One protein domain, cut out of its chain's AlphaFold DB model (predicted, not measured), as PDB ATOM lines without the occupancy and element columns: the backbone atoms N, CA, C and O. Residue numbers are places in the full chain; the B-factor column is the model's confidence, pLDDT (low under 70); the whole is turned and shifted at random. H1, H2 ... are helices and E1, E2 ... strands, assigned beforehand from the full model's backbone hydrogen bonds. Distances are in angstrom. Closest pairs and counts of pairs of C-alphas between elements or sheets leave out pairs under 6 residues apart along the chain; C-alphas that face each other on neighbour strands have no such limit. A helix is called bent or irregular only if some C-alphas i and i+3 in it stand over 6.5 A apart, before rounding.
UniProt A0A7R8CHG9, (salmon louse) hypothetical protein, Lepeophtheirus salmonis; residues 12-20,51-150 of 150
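What this domain is: This is residues 12 to 20 and 51 to 150 of the 150 residues of the protein "(salmon louse) hypothetical protein" of Lepeophtheirus salmonis (UniProt A0A7R8CHG9). A long bent hairpin, E2 and E3, widened by E1 and E4 into a twisted antiparallel sheet, E2, E3, E1, E4, makes one end; H1, H2 and long loops make the other. The printed part has 109 residues, under half in named elements, mixed in class: E1, H1, E2, E3, H2, E4. It is loose, radius of gyration of the C-alphas 17.5 A, spanning 56 by 31 by 20 A.

How they stand to each other: Look at E1, residues 12 to 17: N 15 is 2.9 A from O 101 of E3, residues 96 to 107, and N 16 is 2.8 A from O 146 of E4, residues 145 to 149. E2, residues 78 to 91, forms a hairpin with E3; N 81 to O 104 is 2.8 A. H1, residues 51 to 61, is close to but not clearly touching H2, residues 126 to 131; C-alphas 59 and 131, the closest, are 7.2 A apart.

Where its parts are: Find C-alpha 12 at (-4.263, 42.522, 21.472); E4 ends at C-alpha 149, (-5.183, 47.976, 17.339).

The domain as a whole: Residues 21 to 50 are not printed, with 42.3 A between C-alphas 20 and 51; residues 12 to 20 are among 14 with pLDDT under 70.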
ATOM      1  N   LEU A  12      -5.680  42.226  21.649       34.62
ATOM      2  CA  LEU A  12      -4.263  42.522  21.472       34.62
ATOM      3  C   LEU A  12      -4.137  44.021  21.212       34.62
ATOM      4  O   LEU A  12      -4.336  44.488  20.093       34.62
ATOM      5  N   ILE A  13      -3.806  44.780  22.252       38.66
ATOM      6  CA  ILE A  13      -3.478  46.194  22.090       38.66
ATOM      7  C   ILE A  13      -1.956  46.293  22.051       38.66
ATOM      8  O   ILE A  13      -1.269  46.021  23.040       38.66
ATOM      9  N   ALA A  14      -1.410  46.678  20.898       30.02
ATOM     10  CA  ALA A  14      -0.025  47.111  20.823       30.02
ATOM     11  C   ALA A  14       0.034  48.545  21.351       30.02
ATOM     12  O   ALA A  14      -0.565  49.453  20.777       30.02
ATOM     13  N   VAL A  15       0.722  48.760  22.466       32.44
ATOM     14  CA  VAL A  15       0.864  50.086  23.067       32.44
ATOM     15  C   VAL A  15       2.335  50.483  22.985       32.44
ATOM     16  O   VAL A  15       3.206  49.783  23.490       32.44
ATOM     17  N   SER A  16       2.624  51.607  22.332       32.38
ATOM     18  CA  SER A  16       3.901  52.308  22.478       32.38
ATOM     19  C   SER A  16       3.714  53.313  23.611       32.38
ATOM     20  O   SER A  16       2.974  54.288  23.463       32.38
ATOM     21  N   SER A  17       4.294  53.029  24.772       31.30
ATOM     22  CA  SER A  17       4.193  53.862  25.968       31.30
ATOM     23  C   SER A  17       5.552  53.994  26.639       31.30
ATOM     24  O   SER A  17       6.256  53.019  26.873       31.30
ATOM     25  N   CYS A  18       5.905  55.222  26.995       25.34
ATOM     26  CA  CYS A  18       7.087  55.549  27.782       25.34
ATOM     27  C   CYS A  18       6.863  55.171  29.266       25.34
ATOM     28  O   CYS A  18       6.135  55.893  29.944       25.34
ATOM     29  N   ILE A  19       7.378  54.037  29.779       32.56
ATOM     30  CA  ILE A  19       7.031  53.528  31.138       32.56
ATOM     31  C   ILE A  19       8.211  52.912  31.900       32.56
ATOM     32  O   ILE A  19       8.535  51.772  31.573       32.56
ATOM     33  N   SER A  20       8.718  53.575  32.968       26.89
ATOM     34  CA  SER A  20       9.681  53.087  34.009       26.89
ATOM     35  C   SER A  20       9.412  51.687  34.579       26.89
ATOM     36  O   SER A  20       8.342  51.452  35.128       26.89
ATOM     37  N   ASP A  51     -22.887  30.981  15.669       73.88
ATOM     38  CA  ASP A  51     -22.483  31.542  16.970       73.88
ATOM     39  C   ASP A  51     -22.576  33.076  17.013       73.88
ATOM     40  O   ASP A  51     -23.021  33.664  17.995       73.88
ATOM     41  N   LEU A  52     -22.308  33.733  15.881       77.19
ATOM     42  CA  LEU A  52     -22.488  35.175  15.687       77.19
ATOM     43  C   LEU A  52     -23.925  35.675  15.945       77.19
ATOM     44  O   LEU A  52     -24.109  36.704  16.583       77.19
ATOM     45  N   LYS A  53     -24.957  34.934  15.525       82.75
ATOM     46  CA  LYS A  53     -26.371  35.271  15.797       82.75
ATOM     47  C   LYS A  53     -26.704  35.169  17.284       82.75
ATOM     48  O   LYS A  53     -27.562  35.906  17.766       82.75
ATOM     49  N   ILE A  54     -26.056  34.250  17.998       83.75
ATOM     50  CA  ILE A  54     -26.223  34.099  19.447       83.75
ATOM     51  C   ILE A  54     -25.602  35.309  20.147       83.75
ATOM     52  O   ILE A  54     -26.252  35.921  20.995       83.75
ATOM     53  N   ILE A  55     -24.395  35.711  19.738       83.62
ATOM     54  CA  ILE A  55     -23.749  36.937  20.225       83.62
ATOM     55  C   ILE A  55     -24.630  38.162  19.959       83.62
ATOM     56  O   ILE A  55     -24.898  38.922  20.887       83.62
ATOM     57  N   ASP A  56     -25.165  38.319  18.747       85.00
ATOM     58  CA  ASP A  56     -26.073  39.424  18.419       85.00
ATOM     59  C   ASP A  56     -27.292  39.469  19.350       85.00
ATOM     60  O   ASP A  56     -27.746  40.546  19.744       85.00
ATOM     61  N   GLN A  57     -27.837  38.310  19.723       86.00
ATOM     62  CA  GLN A  57     -28.961  38.226  20.650       86.00
ATOM     63  C   GLN A  57     -28.563  38.607  22.081       86.00
ATOM     64  O   GLN A  57     -29.309  39.345  22.727       86.00
ATOM     65  N   LEU A  58     -27.406  38.147  22.565       85.62
ATOM     66  CA  LEU A  58     -26.881  38.500  23.889       85.62
ATOM     67  C   LEU A  58     -26.622  40.005  24.001       85.62
ATOM     68  O   LEU A  58     -26.986  40.635  24.992       85.62
ATOM     69  N   LEU A  59     -26.055  40.606  22.954       86.69
ATOM     70  CA  LEU A  59     -25.712  42.026  22.948       86.69
ATOM     71  C   LEU A  59     -26.935  42.954  22.940       86.69
ATOM     72  O   LEU A  59     -26.815  44.108  23.344       86.69
ATOM     73  N   ARG A  60     -28.130  42.478  22.556       87.56
ATOM     74  CA  ARG A  60     -29.367  43.287  22.605       87.56
ATOM     75  C   ARG A  60     -29.776  43.683  24.021       87.56
ATOM     76  O   ARG A  60     -30.362  44.746  24.201       87.56
ATOM     77  N   THR A  61     -29.526  42.823  25.004       85.69
ATOM     78  CA  THR A  61     -29.876  43.060  26.417       85.69
ATOM     79  C   THR A  61     -28.666  43.455  27.262       85.69
ATOM     80  O   THR A  61     -28.807  43.759  28.448       85.69
ATOM     81  N   TYR A  62     -27.478  43.468  26.658       88.00
ATOM     82  CA  TYR A  62     -26.220  43.754  27.321       88.00
ATOM     83  C   TYR A  62     -26.007  45.258  27.522       88.00
ATOM     84  O   TYR A  62     -25.996  46.038  26.570       88.00
ATOM     85  N   ASP A  63     -25.768  45.671  28.768       89.19
ATOM     86  CA  ASP A  63     -25.330  47.033  29.080       89.19
ATOM     87  C   ASP A  63     -23.817  47.073  29.327       89.19
ATOM     88  O   ASP A  63     -23.317  46.673  30.386       89.19
ATOM     89  N   ARG A  64     -23.094  47.621  28.347       88.62
ATOM     90  CA  ARG A  64     -21.638  47.807  28.394       88.62
ATOM     91  C   ARG A  64     -21.165  48.851  29.398       88.62
ATOM     92  O   ARG A  64     -19.965  49.002  29.578       88.62
ATOM     93  N   ARG A  65     -22.057  49.655  29.985       88.81
ATOM     94  CA  ARG A  65     -21.681  50.694  30.961       88.81
ATOM     95  C   ARG A  65     -21.488  50.114  32.357       88.81
ATOM     96  O   ARG A  65     -20.815  50.726  33.183       88.81
ATOM     97  N   ALA A  66     -22.084  48.953  32.616       89.00
ATOM     98  CA  ALA A  66     -21.945  48.227  33.863       89.00
ATOM     99  C   ALA A  66     -20.802  47.209  33.770       89.00
ATOM    100  O   ALA A  66     -20.661  46.501  32.768       89.00
ATOM    101  N   THR A  67     -20.017  47.116  34.844       88.50
ATOM    102  CA  THR A  67     -18.999  46.072  34.989       88.50
ATOM    103  C   THR A  67     -19.651  44.680  34.999       88.50
ATOM    104  O   THR A  67     -20.799  44.551  35.431       88.50
ATOM    105  N   PRO A  68     -18.945  43.624  34.565       85.94
ATOM    106  CA  PRO A  68     -19.471  42.260  34.541       85.94
ATOM    107  C   PRO A  68     -20.068  41.795  35.868       85.94
ATOM    108  O   PRO A  68     -21.148  41.214  35.903       85.94
ATOM    109  N   THR A  69     -19.407  42.121  36.980       83.31
ATOM    110  CA  THR A  69     -19.855  41.743  38.328       83.31
ATOM    111  C   THR A  69     -20.740  42.792  39.007       83.31
ATOM    112  O   THR A  69     -20.982  42.729  40.218       83.31
ATOM    113  N   ASN A  70     -21.253  43.774  38.255       80.19
ATOM    114  CA  ASN A  70     -22.167  44.777  38.792       80.19
ATOM    115  C   ASN A  70     -23.391  44.078  39.417       80.19
ATOM    116  O   ASN A  70     -24.011  43.229  38.783       80.19
ATOM    117  N   LYS A  71     -23.737  44.439  40.663       78.19
ATOM    118  CA  LYS A  71     -24.800  43.837  41.507       78.19
ATOM    119  C   LYS A  71     -24.488  42.482  42.157       78.19
ATOM    120  O   LYS A  71     -25.260  42.059  43.009       78.19
ATOM    121  N   ILE A  72     -23.370  41.835  41.827       81.19
ATOM    122  CA  ILE A  72     -22.963  40.555  42.442       81.19
ATOM    123  C   ILE A  72     -22.241  40.790  43.784       81.19
ATOM    124  O   ILE A  72     -22.156  39.897  44.619       81.19
ATOM    125  N   GLY A  73     -21.750  42.012  44.022       82.31
ATOM    126  CA  GLY A  73     -21.012  42.367  45.241       82.31
ATOM    127  C   GLY A  73     -19.557  41.885  45.245       82.31
ATOM    128  O   GLY A  73     -18.869  42.040  46.248       82.31
ATOM    129  N   LEU A  74     -19.086  41.337  44.123       88.50
ATOM    130  CA  LEU A  74     -17.704  40.917  43.908       88.50
ATOM    131  C   LEU A  74     -16.994  41.885  42.951       88.50
ATOM    132  O   LEU A  74     -17.635  42.416  42.033       88.50
ATOM    133  N   PRO A  75     -15.686  42.130  43.127       88.44
ATOM    134  CA  PRO A  75     -14.903  42.859  42.138       88.44
ATOM    135  C   PRO A  75     -14.806  42.051  40.838       88.44
ATOM    136  O   PRO A  75     -14.823  40.824  40.849       88.44
ATOM    137  N   THR A  76     -14.718  42.749  39.708       89.25
ATOM    138  CA  THR A  76     -14.397  42.107  38.430       89.25
ATOM    139  C   THR A  76     -12.897  41.848  38.410       89.25
ATOM    140  O   THR A  76     -12.115  42.798  38.477       89.25
ATOM    141  N   GLU A  77     -12.494  40.585  38.333       90.25
ATOM    142  CA  GLU A  77     -11.086  40.223  38.193       90.25
ATOM    143  C   GLU A  77     -10.641  40.423  36.743       90.25
ATOM    144  O   GLU A  77     -11.265  39.926  35.802       90.25
ATOM    145  N   VAL A  78      -9.568  41.193  36.566       89.94
ATOM    146  CA  VAL A  78      -8.972  41.482  35.263       89.94
ATOM    147  C   VAL A  78      -7.515  41.068  35.327       89.94
ATOM    148  O   VAL A  78      -6.729  41.651  36.075       89.94
ATOM    149  N   GLY A  79      -7.151  40.066  34.537       90.38
ATOM    150  CA  GLY A  79      -5.765  39.679  34.362       90.38
ATOM    151  C   GLY A  79      -5.130  40.459  33.222       90.38
ATOM    152  O   GLY A  79      -5.687  40.567  32.130       90.38
ATOM    153  N   CYS A  80      -3.947  41.004  33.482       89.38
ATOM    154  CA  CYS A  80      -3.165  41.759  32.512       89.38
ATOM    155  C   CYS A  80      -1.826  41.057  32.290       89.38
ATOM    156  O   CYS A  80      -1.093  40.791  33.240       89.38
ATOM    157  N   GLU A  81      -1.488  40.809  31.031       90.19
ATOM    158  CA  GLU A  81      -0.191  40.285  30.616       90.19
ATOM    159  C   GLU A  81       0.541  41.355  29.811       90.19
ATOM    160  O   GLU A  81      -0.018  41.956  28.890       90.19
ATOM    161  N   LEU A  82       1.810  41.575  30.150       88.31
ATOM    162  CA  LEU A  82       2.657  42.552  29.486       88.31
ATOM    163  C   LEU A  82       3.810  41.849  28.777       88.31
ATOM    164  O   LEU A  82       4.594  41.142  29.409       88.31
ATOM    165  N   PHE A  83       3.950  42.093  27.478       91.44
ATOM    166  CA  PHE A  83       5.101  41.644  26.705       91.44
ATOM    167  C   PHE A  83       5.871  42.845  26.170       91.44
ATOM    168  O   PHE A  83       5.382  43.570  25.307       91.44
ATOM    169  N   ILE A  84       7.090  43.049  26.662       90.12
ATOM    170  CA  ILE A  84       7.956  44.131  26.192       90.12
ATOM    171  C   ILE A  84       8.577  43.707  24.863       90.12
ATOM    172  O   ILE A  84       9.325  42.731  24.800       90.12
ATOM    173  N   ARG A  85       8.282  44.459  23.803       88.88
ATOM    174  CA  ARG A  85       8.867  44.255  22.478       88.88
ATOM    175  C   ARG A  85      10.253  44.883  22.398       88.88
ATOM    176  O   ARG A  85      11.190  44.233  21.941       88.88
ATOM    177  N   SER A  86      10.377  46.134  22.831       89.19
ATOM    178  CA  SER A  86      11.637  46.877  22.781       89.19
ATOM    179  C   SER A  86      11.642  48.060  23.738       89.19
ATOM    180  O   SER A  86      10.612  48.679  23.997       89.19
ATOM    181  N   PHE A  87      12.838  48.400  24.214       89.75
ATOM    182  CA  PHE A  87      13.127  49.702  24.802       89.75
ATOM    183  C   PHE A  87      13.644  50.622  23.692       89.75
ATOM    184  O   PHE A  87      14.511  50.228  22.910       89.75
ATOM    185  N   GLY A  88      13.071  51.815  23.596       85.88
ATOM    186  CA  GLY A  88      13.478  52.871  22.680       85.88
ATOM    187  C   GLY A  88      14.514  53.800  23.311       85.88
ATOM    188  O   GLY A  88      15.357  53.376  24.102       85.88
ATOM    189  N   SER A  89      14.460  55.084  22.950       86.25
ATOM    190  CA  SER A  89      15.391  56.079  23.491       86.25
ATOM    191  C   SER A  89      15.213  56.267  24.999       86.25
ATOM    192  O   SER A  89      14.089  56.229  25.499       86.25
ATOM    193  N   ILE A  90      16.329  56.479  25.698       89.25
ATOM    194  CA  ILE A  90      16.388  56.849  27.114       89.25
ATOM    195  C   ILE A  90      17.024  58.240  27.177       89.25
ATOM    196  O   ILE A  90      18.086  58.470  26.601       89.25
ATOM    197  N   SER A  91      16.364  59.175  27.849       86.94
ATOM    198  CA  SER A  91      16.802  60.556  28.026       86.94
ATOM    199  C   SER A  91      17.147  60.789  29.492       86.94
ATOM    200  O   SER A  91      16.261  60.935  30.329       86.94
ATOM    201  N   GLU A  92      18.439  60.882  29.804       87.50
ATOM    202  CA  GLU A  92      18.925  61.181  31.163       87.50
ATOM    203  C   GLU A  92      18.568  62.609  31.604       87.50
ATOM    204  O   GLU A  92      18.337  62.869  32.780       87.50
ATOM    205  N   LYS A  93      18.466  63.547  30.652       89.56
ATOM    206  CA  LYS A  93      18.139  64.952  30.940       89.56
ATOM    207  C   LYS A  93      16.698  65.127  31.418       89.56
ATOM    208  O   LYS A  93      16.437  65.977  32.264       89.56
ATOM    209  N   THR A  94      15.763  64.376  30.837       86.75
ATOM    210  CA  THR A  94      14.330  64.454  31.174       86.75
ATOM    211  C   THR A  94      13.848  63.278  32.023       86.75
ATOM    212  O   THR A  94      12.693  63.284  32.446       86.75
ATOM    213  N   MET A  95      14.745  62.322  32.304       90.94
ATOM    214  CA  MET A  95      14.494  61.066  33.018       90.94
ATOM    215  C   MET A  95      13.353  60.253  32.398       90.94
ATOM    216  O   MET A  95      12.519  59.687  33.100       90.94
ATOM    217  N   ASP A  96      13.332  60.203  31.066       88.12
ATOM    218  CA  ASP A  96      12.301  59.523  30.285       88.12
ATOM    219  C   ASP A  96      12.871  58.370  29.498       88.12
ATOM    220  O   ASP A  96      14.042  58.368  29.124       88.12
ATOM    221  N   TYR A  97      12.003  57.439  29.140       86.94
ATOM    222  CA  TYR A  97      12.324  56.498  28.094       86.94
ATOM    223  C   TYR A  97      11.093  56.033  27.356       86.94
ATOM    224  O   TYR A  97       9.992  56.092  27.883       86.94
ATOM    225  N   GLN A  98      11.310  55.476  26.177       88.69
ATOM    226  CA  GLN A  98      10.270  54.901  25.342       88.69
ATOM    227  C   GLN A  98      10.238  53.374  25.453       88.69
ATOM    228  O   GLN A  98      11.291  52.741  25.480       88.69
ATOM    229  N   VAL A  99       9.048  52.770  25.494       90.69
ATOM    230  CA  VAL A  99       8.869  51.314  25.397       90.69
ATOM    231  C   VAL A  99       7.778  50.980  24.393       90.69
ATOM    232  O   VAL A  99       6.718  51.598  24.367       90.69
ATOM    233  N   ASP A 100       8.037  49.946  23.604       90.38
ATOM    234  CA  ASP A 100       7.024  49.288  22.794       90.38
ATOM    235  C   ASP A 100       6.651  47.968  23.462       90.38
ATOM    236  O   ASP A 100       7.521  47.147  23.773       90.38
ATOM    237  N   LEU A 101       5.357  47.758  23.692       89.62
ATOM    238  CA  LEU A 101       4.850  46.579  24.380       89.62
ATOM    239  C   LEU A 101       3.527  46.084  23.785       89.62
ATOM    240  O   LEU A 101       2.790  46.820  23.128       89.62
ATOM    241  N   TYR A 102       3.225  44.816  24.033       89.81
ATOM    242  CA  TYR A 102       1.890  44.258  23.863       89.81
ATOM    243  C   TYR A 102       1.247  44.125  25.235       89.81
ATOM    244  O   TYR A 102       1.838  43.547  26.152       89.81
ATOM    245  N   LEU A 103       0.036  44.655  25.360       86.94
ATOM    246  CA  LEU A 103      -0.815  44.466  26.522       86.94
ATOM    247  C   LEU A 103      -1.923  43.490  26.130       86.94
ATOM    248  O   LEU A 103      -2.677  43.755  25.192       86.94
ATOM    249  N   ARG A 104      -2.017  42.370  26.846       89.56
ATOM    250  CA  ARG A 104      -3.150  41.448  26.742       89.56
ATOM    251  C   ARG A 104      -3.953  41.524  28.025       89.56
ATOM    252  O   ARG A 104      -3.391  41.592  29.114       89.56
ATOM    253  N   GLN A 105      -5.265  41.511  27.881       88.62
ATOM    254  CA  GLN A 105      -6.200  41.525  28.995       88.62
ATOM    255  C   GLN A 105      -7.091  40.297  28.892       88.62
ATOM    256  O   GLN A 105      -7.457  39.893  27.790       88.62
ATOM    257  N   HIS A 106      -7.442  39.723  30.033       88.88
ATOM    258  CA  HIS A 106      -8.469  38.701  30.133       88.88
ATOM    259  C   HIS A 106      -9.378  39.009  31.322       88.88
ATOM    260  O   HIS A 106      -8.917  39.410  32.391       88.88
ATOM    261  N   TRP A 107     -10.678  38.841  31.122       89.44
ATOM    262  CA  TRP A 107     -11.696  38.962  32.158       89.44
ATOM    263  C   TRP A 107     -12.819  37.972  31.861       89.44
ATOM    264  O   TRP A 107     -13.016  37.574  30.712       89.44
ATOM    265  N   GLU A 108     -13.557  37.587  32.895       85.50
ATOM    266  CA  GLU A 108     -14.739  36.736  32.761       85.50
ATOM    267  C   GLU A 108     -16.001  37.603  32.847       85.50
ATOM    268  O   GLU A 108     -16.175  38.372  33.796       85.50
ATOM    269  N   ASP A 109     -16.887  37.498  31.849       86.62
ATOM    270  CA  ASP A 109     -18.207  38.136  31.883       86.62
ATOM    271  C   ASP A 109     -19.326  37.083  31.873       86.62
ATOM    272  O   ASP A 109     -19.660  36.547  30.811       86.62
ATOM    273  N   PRO A 110     -19.956  36.804  33.032       83.06
ATOM    274  CA  PRO A 110     -21.032  35.821  33.131       83.06
ATOM    275  C   PRO A 110     -22.240  36.124  32.235       83.06
ATOM    276  O   PRO A 110     -22.988  35.215  31.889       83.06
ATOM    277  N   ARG A 111     -22.448  37.392  31.847       84.25
ATOM    278  CA  ARG A 111     -23.588  37.821  31.015       84.25
ATOM    279  C   ARG A 111     -23.458  37.381  29.559       84.25
ATOM    280  O   ARG A 111     -24.452  37.381  28.840       84.25
ATOM    281  N   LEU A 112     -22.241  37.055  29.129       83.00
ATOM    282  CA  LEU A 112     -21.933  36.606  27.772       83.00
ATOM    283  C   LEU A 112     -21.837  35.077  27.679       83.00
ATOM    284  O   LEU A 112     -21.614  34.545  26.598       83.00
ATOM    285  N   ASN A 113     -22.036  34.364  28.791       81.12
ATOM    286  CA  ASN A 113     -22.066  32.910  28.802       81.12
ATOM    287  C   ASN A 113     -23.377  32.391  28.184       81.12
ATOM    288  O   ASN A 113     -24.469  32.818  28.568       81.12
ATOM    289  N   HIS A 114     -23.277  31.458  27.237       78.50
ATOM    290  CA  HIS A 114     -24.430  30.842  26.593       78.50
ATOM    291  C   HIS A 114     -24.159  29.366  26.302       78.50
ATOM    292  O   HIS A 114     -23.168  29.031  25.666       78.50
ATOM    293  N   ASN A 115     -25.086  28.486  26.693       73.75
ATOM    294  CA  ASN A 115     -24.913  27.024  26.636       73.75
ATOM    295  C   ASN A 115     -24.641  26.455  25.236       73.75
ATOM    296  O   ASN A 115     -24.176  25.331  25.118       73.75
ATOM    297  N   ALA A 116     -24.996  27.193  24.184       71.50
ATOM    298  CA  ALA A 116     -24.773  26.772  22.801       71.50
ATOM    299  C   ALA A 116     -23.395  27.177  22.244       71.50
ATOM    300  O   ALA A 116     -23.050  26.739  21.153       71.50
ATOM    301  N   ILE A 117     -22.631  28.005  22.965       71.31
ATOM    302  CA  ILE A 117     -21.263  28.381  22.598       71.31
ATOM    303  C   ILE A 117     -20.326  27.466  23.387       71.31
ATOM    304  O   ILE A 117     -20.043  27.703  24.560       71.31
ATOM    305  N   GLU A 118     -19.897  26.379  22.750       60.81
ATOM    306  CA  GLU A 118     -19.028  25.361  23.362       60.81
ATOM    307  C   GLU A 118     -17.533  25.639  23.144       60.81
ATOM    308  O   GLU A 118     -16.694  24.996  23.770       60.81
ATOM    309  N   GLU A 119     -17.181  26.593  22.277       67.69
ATOM    310  CA  GLU A 119     -15.800  26.926  21.920       67.69
ATOM    311  C   GLU A 119     -15.526  28.428  22.058       67.69
ATOM    312  O   GLU A 119     -16.431  29.264  21.997       67.69
ATOM    313  N   ALA A 120     -14.254  28.784  22.252       68.25
ATOM    314  CA  ALA A 120     -13.836  30.178  22.300       68.25
ATOM    315  C   ALA A 120     -14.021  30.830  20.923       68.25
ATOM    316  O   ALA A 120     -13.443  30.386  19.932       68.25
ATOM    317  N   LEU A 121     -14.803  31.907  20.880       72.38
ATOM    318  CA  LEU A 121     -15.067  32.653  19.659       72.38
ATOM    319  C   LEU A 121     -14.098  33.832  19.535       72.38
ATOM    320  O   LEU A 121     -14.044  34.688  20.418       72.38
ATOM    321  N   ASP A 122     -13.372  33.891  18.422       74.62
ATOM    322  CA  ASP A 122     -12.535  35.043  18.092       74.62
ATOM    323  C   ASP A 122     -13.377  36.118  17.387       74.62
ATOM    324  O   ASP A 122     -13.929  35.898  16.304       74.62
ATOM    325  N   LEU A 123     -13.521  37.282  18.027       74.88
ATOM    326  CA  LEU A 123     -14.295  38.400  17.496       74.88
ATOM    327  C   LEU A 123     -13.374  39.413  16.819       74.88
ATOM    328  O   LEU A 123     -12.768  40.253  17.478       74.88
ATOM    329  N   ASN A 124     -13.360  39.398  15.487       74.75
ATOM    330  CA  ASN A 124     -12.618  40.382  14.694       74.75
ATOM    331  C   ASN A 124     -13.461  41.617  14.297       74.75
ATOM    332  O   ASN A 124     -12.933  42.582  13.758       74.75
ATOM    333  N   ASP A 125     -14.779  41.627  14.531       78.00
ATOM    334  CA  ASP A 125     -15.613  42.783  14.167       78.00
ATOM    335  C   ASP A 125     -15.397  43.951  15.154       78.00
ATOM    336  O   ASP A 125     -15.790  43.850  16.326       78.00
ATOM    337  N   PRO A 126     -14.859  45.104  14.703       76.88
ATOM    338  CA  PRO A 126     -14.642  46.262  15.566       76.88
ATOM    339  C   PRO A 126     -15.929  46.805  16.199       76.88
ATOM    340  O   PRO A 126     -15.877  47.479  17.229       76.88
ATOM    341  N   THR A 127     -17.083  46.566  15.575       81.44
ATOM    342  CA  THR A 127     -18.393  47.011  16.061       81.44
ATOM    343  C   THR A 127     -18.829  46.187  17.264       81.44
ATOM    344  O   THR A 127     -19.220  46.762  18.282       81.44
ATOM    345  N   LEU A 128     -18.688  44.859  17.183       80.88
ATOM    346  CA  LEU A 128     -18.989  43.945  18.286       80.88
ATOM    347  C   LEU A 128     -18.051  44.188  19.469       80.88
ATOM    348  O   LEU A 128     -18.511  44.328  20.600       80.88
ATOM    349  N   VAL A 129     -16.751  44.362  19.213       82.44
ATOM    350  CA  VAL A 129     -15.765  44.659  20.266       82.44
ATOM    351  C   VAL A 129     -16.097  45.960  21.010       82.44
ATOM    352  O   VAL A 129     -15.926  46.046  22.223       82.44
ATOM    353  N   LYS A 130     -16.628  46.980  20.319       84.75
ATOM    354  CA  LYS A 130     -17.073  48.241  20.949       84.75
ATOM    355  C   LYS A 130     -18.373  48.108  21.747       84.75
ATOM    356  O   LYS A 130     -18.643  48.958  22.600       84.75
ATOM    357  N   ALA A 131     -19.192  47.103  21.448       86.44
ATOM    358  CA  ALA A 131     -20.461  46.861  22.128       86.44
ATOM    359  C   ALA A 131     -20.284  46.150  23.480       86.44
ATOM    360  O   ALA A 131     -21.200  46.177  24.296       86.44
ATOM    361  N   ILE A 132     -19.116  45.561  23.733       88.81
ATOM    362  CA  ILE A 132     -18.817  44.782  24.937       88.81
ATOM    363  C   ILE A 132     -18.112  45.666  25.973       88.81
ATOM    364  O   ILE A 132     -17.395  46.609  25.630       88.81
ATOM    365  N   TRP A 133     -18.348  45.406  27.263       91.00
ATOM    366  CA  TRP A 133     -17.590  46.067  28.321       91.00
ATOM    367  C   TRP A 133     -16.148  45.575  28.270       91.00
ATOM    368  O   TRP A 133     -15.900  44.374  28.209       91.00
ATOM    369  N   LYS A 134     -15.200  46.504  28.350       89.19
ATOM    370  CA  LYS A 134     -13.781  46.199  28.496       89.19
ATOM    371  C   LYS A 134     -13.201  47.023  29.645       89.19
ATOM    372  O   LYS A 134     -13.667  48.145  29.870       89.19
ATOM    373  N   PRO A 135     -12.201  46.503  30.364       89.81
ATOM    374  CA  PRO A 135     -11.524  47.275  31.387       89.81
ATOM    375  C   PRO A 135     -10.722  48.416  30.753       89.81
ATOM    376  O   PRO A 135      -9.999  48.236  29.772       89.81
ATOM    377  N   GLU A 136     -10.827  49.601  31.344       87.69
ATOM    378  CA  GLU A 136      -9.981  50.735  30.982       87.69
ATOM    379  C   GLU A 136      -8.641  50.598  31.711       87.69
ATOM    380  O   GLU A 136      -8.591  50.554  32.941       87.69
ATOM    381  N   VAL A 137      -7.545  50.525  30.955       85.81
ATOM    382  CA  VAL A 137      -6.184  50.510  31.504       85.81
ATOM    383  C   VAL A 137      -5.482  51.799  31.118       85.81
ATOM    384  O   VAL A 137      -5.478  52.197  29.956       85.81
ATOM    385  N   TYR A 138      -4.874  52.437  32.110       86.44
ATOM    386  CA  TYR A 138      -4.091  53.650  31.936       86.44
ATOM    387  C   TYR A 138      -2.729  53.492  32.609       86.44
ATOM    388  O   TYR A 138      -2.574  52.728  33.562       86.44
ATOM    389  N   PHE A 139      -1.742  54.230  32.108       87.38
ATOM    390  CA  PHE A 139      -0.384  54.243  32.638       87.38
ATOM    391  C   PHE A 139      -0.147  55.580  33.350       87.38
ATOM    392  O   PHE A 139       0.070  56.581  32.671       87.38
ATOM    393  N   PRO A 140      -0.173  55.627  34.697       85.38
ATOM    394  CA  PRO A 140      -0.081  56.883  35.449       85.38
ATOM    395  C   PRO A 140       1.181  57.698  35.143       85.38
ATOM    396  O   PRO A 140       1.158  58.922  35.194       85.38
ATOM    397  N   ASN A 141       2.274  57.005  34.818       85.56
ATOM    398  CA  ASN A 141       3.583  57.604  34.566       85.56
ATOM    399  C   ASN A 141       3.877  57.808  33.074       85.56
ATOM    400  O   ASN A 141       4.970  58.254  32.729       85.56
ATOM    401  N   ALA A 142       2.945  57.463  32.182       86.06
ATOM    402  CA  ALA A 142       3.145  57.697  30.762       86.06
ATOM    403  C   ALA A 142       2.994  59.192  30.468       86.06
ATOM    404  O   ALA A 142       1.936  59.776  30.694       86.06
ATOM    405  N   LYS A 143       4.053  59.804  29.932       85.94
ATOM    406  CA  LYS A 143       3.991  61.177  29.409       85.94
ATOM    407  C   LYS A 143       3.215  61.238  28.097       85.94
ATOM    408  O   LYS A 143       2.402  62.131  27.896       85.94
ATOM    409  N   GLU A 144       3.448  60.258  27.230       84.88
ATOM    410  CA  GLU A 144       2.770  60.086  25.949       84.88
ATOM    411  C   GLU A 144       2.549  58.592  25.684       84.88
ATOM    412  O   GLU A 144       3.286  57.733  26.183       84.88
ATOM    413  N   GLY A 145       1.521  58.275  24.898       82.50
ATOM    414  CA  GLY A 145       1.198  56.904  24.527       82.50
ATOM    415  C   GLY A 145       0.467  56.836  23.195       82.50
ATOM    416  O   GLY A 145      -0.376  57.678  22.886       82.50
ATOM    417  N   ARG A 146       0.785  55.813  22.404       83.50
ATOM    418  CA  ARG A 146       0.093  55.500  21.154       83.50
ATOM    419  C   ARG A 146      -0.351  54.045  21.179       83.50
ATOM    420  O   ARG A 146       0.476  53.146  21.291       83.50
ATOM    421  N   SER A 147      -1.652  53.820  21.039       81.69
ATOM    422  CA  SER A 147      -2.224  52.487  20.862       81.69
ATOM    423  C   SER A 147      -2.402  52.178  19.379       81.69
ATOM    424  O   SER A 147      -2.986  52.975  18.642       81.69
ATOM    425  N   PHE A 148      -1.966  50.999  18.967       75.81
ATOM    426  CA  PHE A 148      -2.274  50.399  17.682       75.81
ATOM    427  C   PHE A 148      -3.149  49.172  17.951       75.81
ATOM    428  O   PHE A 148      -2.734  48.248  18.652       75.81
ATOM    429  N   ASN A 149      -4.370  49.185  17.420       64.19
ATOM    430  CA  ASN A 149      -5.183  47.976  17.339       64.19
ATOM    431  C   ASN A 149      -4.743  47.251  16.067       64.19
ATOM    432  O   ASN A 149      -4.699  47.888  15.009       64.19
ATOM    433  N   MET A 150      -4.337  45.990  16.200       49.47
ATOM    434  CA  MET A 150      -3.974  45.147  15.061       49.47
ATOM    435  C   MET A 150      -5.203  44.437  14.511       49.47
ATOM    436  O   MET A 150      -6.092  44.128  15.333       49.47
TER     437      MET A 150